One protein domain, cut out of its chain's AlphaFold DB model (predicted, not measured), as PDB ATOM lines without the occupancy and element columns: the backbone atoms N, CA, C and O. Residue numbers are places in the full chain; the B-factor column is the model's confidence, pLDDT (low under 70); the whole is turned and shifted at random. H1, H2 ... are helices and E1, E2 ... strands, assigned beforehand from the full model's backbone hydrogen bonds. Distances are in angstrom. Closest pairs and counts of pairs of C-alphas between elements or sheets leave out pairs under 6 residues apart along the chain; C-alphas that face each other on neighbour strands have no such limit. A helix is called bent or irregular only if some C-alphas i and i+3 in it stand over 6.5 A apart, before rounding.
ATOM      1  N   THR A  31     -21.658  17.776  49.624       53.94
ATOM      2  CA  THR A  31     -22.126  19.130  49.320       53.94
ATOM      3  C   THR A  31     -21.058  19.831  48.488       53.94
ATOM      4  O   THR A  31     -20.014  20.218  49.014       53.94
ATOM      5  N   VAL A  32     -21.305  19.979  47.189       59.31
ATOM      6  CA  VAL A  32     -20.483  20.799  46.295       59.31
ATOM      7  C   VAL A  32     -20.961  22.244  46.433       59.31
ATOM      8  O   VAL A  32     -22.163  22.504  46.365       59.31
ATOM      9  N   THR A  33     -20.052  23.189  46.679       66.12
ATOM     10  CA  THR A  33     -20.449  24.603  46.785       66.12
ATOM     11  C   THR A  33     -20.911  25.130  45.418       66.12
ATOM     12  O   THR A  33     -20.479  24.602  44.388       66.12
ATOM     13  N   PRO A  34     -21.771  26.164  45.362       70.06
ATOM     14  CA  PRO A  34     -22.230  26.737  44.095       70.06
ATOM     15  C   PRO A  34     -21.087  27.136  43.151       70.06
ATOM     16  O   PRO A  34     -21.188  26.939  41.944       70.06
ATOM     17  N   GLU A  35     -19.970  27.626  43.689       64.69
ATOM     18  CA  GLU A  35     -18.788  28.015  42.913       64.69
ATOM     19  C   GLU A  35     -18.136  26.802  42.239       64.69
ATOM     20  O   GLU A  35     -17.811  26.853  41.055       64.69
ATOM     21  N   HIS A  36     -18.009  25.687  42.961       66.88
ATOM     22  CA  HIS A  36     -17.485  24.443  42.400       66.88
ATOM     23  C   HIS A  36     -18.434  23.840  41.357       66.88
ATOM     24  O   HIS A  36     -17.968  23.306  40.357       66.88
ATOM     25  N   MET A  37     -19.754  23.961  41.542       69.00
ATOM     26  CA  MET A  37     -20.734  23.534  40.534       69.00
ATOM     27  C   MET A  37     -20.607  24.341  39.238       69.00
ATOM     28  O   MET A  37     -20.659  23.770  38.150       69.00
ATOM     29  N   ILE A  38     -20.411  25.659  39.350       70.38
ATOM     30  CA  ILE A  38     -20.176  26.538  38.197       70.38
ATOM     31  C   ILE A  38     -18.877  26.151  37.490       70.38
ATOM     32  O   ILE A  38     -18.851  26.090  36.263       70.38
ATOM     33  N   GLU A  39     -17.815  25.867  38.242       71.00
ATOM     34  CA  GLU A  39     -16.531  25.481  37.660       71.00
ATOM     35  C   GLU A  39     -16.607  24.127  36.945       71.00
ATOM     36  O   GLU A  39     -16.152  24.001  35.811       71.00
ATOM     37  N   ILE A  40     -17.283  23.140  37.540       73.44
ATOM     38  CA  ILE A  40     -17.550  21.850  36.892       73.44
ATOM     39  C   ILE A  40     -18.358  22.051  35.605       73.44
ATOM     40  O   ILE A  40     -18.015  21.474  34.576       73.44
ATOM     41  N   ALA A  41     -19.399  22.889  35.633       75.31
ATOM     42  CA  ALA A  41     -20.207  23.176  34.450       75.31
ATOM     43  C   ALA A  41     -19.389  23.857  33.339       75.31
ATOM     44  O   ALA A  41     -19.543  23.514  32.169       75.31
ATOM     45  N   ARG A  42     -18.483  24.779  33.692       73.75
ATOM     46  CA  ARG A  42     -17.569  25.426  32.737       73.75
ATOM     47  C   ARG A  42     -16.595  24.435  32.114       73.75
ATOM     48  O   ARG A  42     -16.434  24.446  30.899       73.75
ATOM     49  N   ILE A  43     -15.981  23.572  32.923       74.00
ATOM     50  CA  ILE A  43     -15.062  22.531  32.444       74.00
ATOM     51  C   ILE A  43     -15.802  21.549  31.531       74.00
ATOM     52  O   ILE A  43     -15.294  21.209  30.464       74.00
ATOM     53  N   ALA A  44     -17.007  21.122  31.915       71.19
ATOM     54  CA  ALA A  44     -17.828  20.219  31.115       71.19
ATOM     55  C   ALA A  44     -18.206  20.844  29.766       71.19
ATOM     56  O   ALA A  44     -18.058  20.191  28.737       71.19
ATOM     57  N   LEU A  45     -18.620  22.116  29.754       75.94
ATOM     58  CA  LEU A  45     -18.927  22.838  28.520       75.94
ATOM     59  C   LEU A  45     -17.689  22.977  27.623       75.94
ATOM     60  O   LEU A  45     -17.744  22.616  26.453       75.94
ATOM     61  N   ALA A  46     -16.553  23.399  28.185       73.56
ATOM     62  CA  ALA A  46     -15.294  23.512  27.448       73.56
ATOM     63  C   ALA A  46     -14.813  22.165  26.886       73.56
ATOM     64  O   ALA A  46     -14.177  22.128  25.839       73.56
ATOM     65  N   SER A  47     -15.125  21.060  27.568       73.12
ATOM     66  CA  SER A  47     -14.800  19.705  27.111       73.12
ATOM     67  C   SER A  47     -15.757  19.205  26.018       73.12
ATOM     68  O   SER A  47     -15.352  18.385  25.196       73.12
ATOM     69  N   LEU A  48     -17.021  19.659  26.009       72.94
ATOM     70  CA  LEU A  48     -18.011  19.344  24.965       72.94
ATOM     71  C   LEU A  48     -17.723  20.092  23.659       72.94
ATOM     72  O   LEU A  48     -17.899  19.533  22.583       72.94
ATOM     73  N   GLU A  49     -17.265  21.337  23.765       74.44
ATOM     74  CA  GLU A  49     -16.913  22.204  22.632       74.44
ATOM     75  C   GLU A  49     -15.424  22.093  22.248       74.44
ATOM     76  O   GLU A  49     -14.910  22.906  21.481       74.44
ATOM     77  N   ALA A  50     -14.701  21.114  22.802       76.62
ATOM     78  CA  ALA A  50     -13.262  20.992  22.611       76.62
ATOM     79  C   ALA A  50     -12.911  20.612  21.163       76.62
ATOM     80  O   ALA A  50     -12.958  19.443  20.772       76.62
ATOM     81  N   GLU A  51     -12.471  21.597  20.387       80.06
ATOM     82  CA  GLU A  51     -11.802  21.377  19.109       80.06
ATOM     83  C   GLU A  51     -10.322  21.002  19.316       80.06
ATOM     84  O   GLU A  51      -9.687  21.426  20.294       80.06
ATOM     85  N   PRO A  52      -9.735  20.186  18.422       82.88
ATOM     86  CA  PRO A  52      -8.321  19.859  18.506       82.88
ATOM     87  C   PRO A  52      -7.466  21.112  18.268       82.88
ATOM     88  O   PRO A  52      -7.597  21.783  17.249       82.88
ATOM     89  N   VAL A  53      -6.528  21.393  19.176       85.81
ATOM     90  CA  VAL A  53      -5.547  22.485  19.023       85.81
ATOM     91  C   VAL A  53      -4.457  22.162  18.003       85.81
ATOM     92  O   VAL A  53      -3.718  23.041  17.567       85.81
ATOM     93  N   GLY A  54      -4.333  20.891  17.632       86.06
ATOM     94  CA  GLY A  54      -3.419  20.439  16.601       86.06
ATOM     95  C   GLY A  54      -3.498  18.936  16.395       86.06
ATOM     96  O   GLY A  54      -4.015  18.190  17.228       86.06
ATOM     97  N   GLU A  55      -2.952  18.491  15.274       88.44
ATOM     98  CA  GLU A  55      -2.771  17.079  14.968       88.44
ATOM     99  C   GLU A  55      -1.287  16.757  15.027       88.44
ATOM    100  O   GLU A  55      -0.457  17.508  14.518       88.44
ATOM    101  N   PHE A  56      -0.955  15.646  15.667       89.50
ATOM    102  CA  PHE A  56       0.412  15.203  15.870       89.50
ATOM    103  C   PHE A  56       0.558  13.764  15.410       89.50
ATOM    104  O   PHE A  56      -0.410  13.005  15.390       89.50
ATOM    105  N   TYR A  57       1.771  13.364  15.073       87.44
ATOM    106  CA  TYR A  57       2.094  11.966  14.853       87.44
ATOM    107  C   TYR A  57       3.404  11.613  15.535       87.44
ATOM    108  O   TYR A  57       4.287  12.455  15.710       87.44
ATOM    109  N   GLU A  58       3.506  10.351  15.928       87.94
ATOM    110  CA  GLU A  58       4.724   9.779  16.477       87.94
ATOM    111  C   GLU A  58       5.457   9.062  15.341       87.94
ATOM    112  O   GLU A  58       4.938   8.098  14.772       87.94
ATOM    113  N   ALA A  59       6.627   9.576  14.954       81.75
ATOM    114  CA  ALA A  59       7.444   8.958  13.906       81.75
ATOM    115  C   ALA A  59       8.263   7.784  14.467       81.75
ATOM    116  O   ALA A  59       8.384   6.736  13.837       81.75
ATOM    117  N   GLU A  60       8.786   7.969  15.678       82.50
ATOM    118  CA  GLU A  60       9.515   6.987  16.479       82.50
ATOM    119  C   GLU A  60       9.090   7.157  17.943       82.50
ATOM    120  O   GLU A  60       8.680   8.260  18.305       82.50
ATOM    121  N   PRO A  61       9.196   6.128  18.803       84.38
ATOM    122  CA  PRO A  61       8.797   6.232  20.205       84.38
ATOM    123  C   PRO A  61       9.433   7.443  20.906       84.38
ATOM    124  O   PRO A  61      10.651   7.504  21.074       84.38
ATOM    125  N   GLY A  62       8.609   8.407  21.316       82.62
ATOM    126  CA  GLY A  62       9.034   9.661  21.947       82.62
ATOM    127  C   GLY A  62       9.319  10.832  20.994       82.62
ATOM    128  O   GLY A  62       9.454  11.958  21.471       82.62
ATOM    129  N   ASN A  63       9.346  10.614  19.676       86.38
ATOM    130  CA  ASN A  63       9.562  11.647  18.658       86.38
ATOM    131  C   ASN A  63       8.231  12.087  18.035       86.38
ATOM    132  O   ASN A  63       7.721  11.476  17.088       86.38
ATOM    133  N   TRP A  64       7.687  13.176  18.580       86.88
ATOM    134  CA  TRP A  64       6.399  13.743  18.193       86.88
ATOM    135  C   TRP A  64       6.561  14.951  17.279       86.88
ATOM    136  O   TRP A  64       7.317  15.875  17.575       86.88
ATOM    137  N   TYR A  65       5.787  14.962  16.198       85.81
ATOM    138  CA  TYR A  65       5.771  16.040  15.217       85.81
ATOM    139  C   TYR A  65       4.356  16.573  15.046       85.81
ATOM    140  O   TYR A  65       3.393  15.806  15.015       85.81
ATOM    141  N   GLN A  66       4.235  17.894  14.937       87.81
ATOM    142  CA  GLN A  66       2.981  18.559  14.603       87.81
ATOM    143  C   GLN A  66       2.743  18.490  13.093       87.81
ATOM    144  O   GLN A  66       3.683  18.636  12.312       87.81
ATOM    145  N   ARG A  67       1.484  18.307  12.686       86.31
ATOM    146  CA  ARG A  67       1.068  18.297  11.283       86.31
ATOM    147  C   ARG A  67       1.519  19.567  10.569       86.31
ATOM    148  O   ARG A  67       1.100  20.662  10.938       86.31
ATOM    149  N   SER A  68       2.286  19.389   9.499       84.44
ATOM    150  CA  SER A  68       2.593  20.430   8.520       84.44
ATOM    151  C   SER A  68       2.011  20.083   7.146       84.44
ATOM    152  O   SER A  68       1.618  18.945   6.871       84.44
ATOM    153  N   GLU A  69       1.903  21.080   6.269       77.06
ATOM    154  CA  GLU A  69       1.379  20.890   4.916       77.06
ATOM    155  C   GLU A  69       2.312  19.979   4.099       77.06
ATOM    156  O   GLU A  69       3.495  20.264   3.937       77.06
ATOM    157  N   GLY A  70       1.778  18.858   3.601       77.69
ATOM    158  CA  GLY A  70       2.538  17.848   2.855       77.69
ATOM    159  C   GLY A  70       3.016  16.645   3.679       77.69
ATOM    160  O   GLY A  70       3.474  15.664   3.085       77.69
ATOM    161  N   ASP A  71       2.852  16.666   5.005       80.00
ATOM    162  CA  ASP A  71       3.213  15.534   5.860       80.00
ATOM    163  C   ASP A  71       2.304  14.322   5.631       80.00
ATOM    164  O   ASP A  71       1.083  14.430   5.473       80.00
ATOM    165  N   LYS A  72       2.907  13.132   5.675       76.88
ATOM    166  CA  LYS A  72       2.197  11.851   5.672       76.88
ATOM    167  C   LYS A  72       2.521  11.104   6.954       76.88
ATOM    168  O   LYS A  72       3.638  10.626   7.122       76.88
ATOM    169  N   ALA A  73       1.530  10.975   7.826       77.75
ATOM    170  CA  ALA A  73       1.637  10.181   9.038       77.75
ATOM    171  C   ALA A  73       0.903   8.840   8.889       77.75
ATOM    172  O   ALA A  73      -0.150   8.791   8.248       77.75
ATOM    173  N   PRO A  74       1.396   7.762   9.525       77.75
ATOM    174  CA  PRO A  74       0.664   6.499   9.605       77.75
ATOM    175  C   PRO A  74      -0.604   6.623  10.464       77.75
ATOM    176  O   PRO A  74      -1.604   5.963  10.189       77.75
ATOM    177  N   LYS A  75      -0.573   7.472  11.499       84.50
ATOM    178  CA  LYS A  75      -1.708   7.758  12.376       84.50
ATOM    179  C   LYS A  75      -1.593   9.172  12.935       84.50
ATOM    180  O   LYS A  75      -0.586   9.506  13.555       84.50
ATOM    181  N   TRP A  76      -2.641   9.965  12.749       85.44
ATOM    182  CA  TRP A  76      -2.779  11.276  13.374       85.44
ATOM    183  C   TRP A  76      -3.434  11.142  14.750       85.44
ATOM    184  O   TRP A  76      -4.431  10.436  14.916       85.44
ATOM    185  N   THR A  77      -2.876  11.841  15.728       86.50
ATOM    186  CA  THR A  77      -3.387  11.963  17.091       86.50
ATOM    187  C   THR A  77      -3.766  13.418  17.325       86.50
ATOM    188  O   THR A  77      -2.931  14.315  17.215       86.50
ATOM    189  N   LYS A  78      -5.039  13.656  17.638       88.00
ATOM    190  CA  LYS A  78      -5.563  14.985  17.950       88.00
ATOM    191  C   LYS A  78      -5.161  15.381  19.371       88.00
ATOM    192  O   LYS A  78      -5.416  14.632  20.313       88.00
ATOM    193  N   LEU A  79      -4.538  16.545  19.516       85.06
ATOM    194  CA  LEU A  79      -4.245  17.166  20.804       85.06
ATOM    195  C   LEU A  79      -5.342  18.181  21.114       85.06
ATOM    196  O   LEU A  79      -5.709  18.965  20.245       85.06
ATOM    197  N   TYR A  80      -5.841  18.190  22.346       82.19
ATOM    198  CA  TYR A  80      -6.914  19.081  22.783       82.19
ATOM    199  C   TYR A  80      -6.447  19.941  23.962       82.19
ATOM    200  O   TYR A  80      -5.654  19.483  24.784       82.19
ATOM    201  N   ALA A  81      -6.941  21.181  24.050       81.00
ATOM    202  CA  ALA A  81      -6.643  22.082  25.171       81.00
ATOM    203  C   ALA A  81      -7.279  21.612  26.489       81.00
ATOM    204  O   ALA A  81      -6.699  21.774  27.560       81.00
ATOM    205  N   ALA A  82      -8.466  21.015  26.390       75.44
ATOM    206  CA  ALA A  82      -9.148  20.310  27.460       75.44
ATOM    207  C   ALA A  82      -9.390  18.868  26.999       75.44
ATOM    208  O   ALA A  82      -9.623  18.657  25.807       75.44
ATOM    209  N   PRO A  83      -9.321  17.865  27.891       69.38
ATOM    210  CA  PRO A  83      -9.655  16.502  27.511       69.38
ATOM    211  C   PRO A  83     -11.081  16.480  26.939       69.38
ATOM    212  O   PRO A  83     -11.997  16.963  27.609       69.38
ATOM    213  N   PRO A  84     -11.293  15.953  25.720       66.75
ATOM    214  CA  PRO A  84     -12.638  15.828  25.181       66.75
ATOM    215  C   PRO A  84     -13.446  14.917  26.105       66.75
ATOM    216  O   PRO A  84     -12.897  13.965  26.673       66.75
ATOM    217  N   VAL A  85     -14.741  15.204  26.273       62.66
ATOM    218  CA  VAL A  85     -15.605  14.361  27.109       62.66
ATOM    219  C   VAL A  85     -15.518  12.921  26.588       62.66
ATOM    220  O   VAL A  85     -15.840  12.690  25.418       62.66
ATOM    221  N   PRO A  86     -15.079  11.939  27.399       59.31
ATOM    222  CA  PRO A  86     -15.152  10.547  26.990       59.31
ATOM    223  C   PRO A  86     -16.623  10.228  26.722       59.31
ATOM    224  O   PRO A  86     -17.466  10.423  27.598       59.31
TER     225      PRO A  86
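What this domain is: This is residues 31 to 86 of the 187 residues of an uncharacterized protein of Trabulsiella guamensis ATCC 49490 (UniProt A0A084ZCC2). A small three-stranded antiparallel sheet, made of E1, E2 and E3, makes one end of a long, thin model, and the single helix H1 reaches away from it to make the other end. E1 is the middle strand, with E3 beside its first part and E2 folded back beside its last part, and residues 33 to 39 of the helical end stick out free. The printed part has 56 residues, with one named helix followed by three named strands, in the order H1, E1, E2, E3 along the chain; the sheet's order is E2, E1, E3. The class is mixed, helices and strands. The whole is extended, a rod spanning 50 by 22 by 15 A, with a radius of gyration of the C-alphas of 16.3 A.

How they stand to each other: The inner strand of the sheet is E1, residues 52 to 60. Its pairing is staggered: it pairs with E3, residues 77 to 80, over residues 52 to 56, and with E2, residues 63 to 66, over residues 56 to 60. E1 and E3 are antiparallel, with 142 degrees between their directions; N 77 and O 56 are within hydrogen-bond range at 2.7 A, and N 53 and O 79 at 2.8 A. E1 and E2 form a hairpin, antiparallel at 146 degrees, with N 63 and O 60 2.8 A apart and N 57 and O 65 2.9 A apart, both within hydrogen-bond range. The C-alphas of Gln 66 and Phe 56, which face each other, are 4.4 A apart. The edge strands E2 and E3 are apart. H1, residues 34 to 48, is not on the sheet, with 1 pair of C-alphas within 10 A, and it is apart from E2 and from E3. In H1 every O i to N i+4 pair is within hydrogen-bond range.

Where its parts are: E1 measures 22.1 A from C-alpha 52 to C-alpha 60 at (9.515, 6.987, 16.479). E2 has four residues, Asn 63 to Gln 66, and E3 has four, Thr 77 to Tyr 80, ending at C-alpha 80 at (-6.914, 19.081, 22.783). H1 begins at C-alpha 34 at (-22.230, 26.737, 44.095) and measures 20.9 A; it is not bent.

The domain as a whole: The C-alphas of Thr 31 and Gly 70 are the two farthest apart, at 52.6 A. The printed part has no cut. The links H1 to E1 and E1 to E2 are tight, and E2 to E3, with 10 residues, is short. The mean pLDDT of the printed part is 77.4; residues 31 to 33, 35 to 37 and 83 to 86 are under 70.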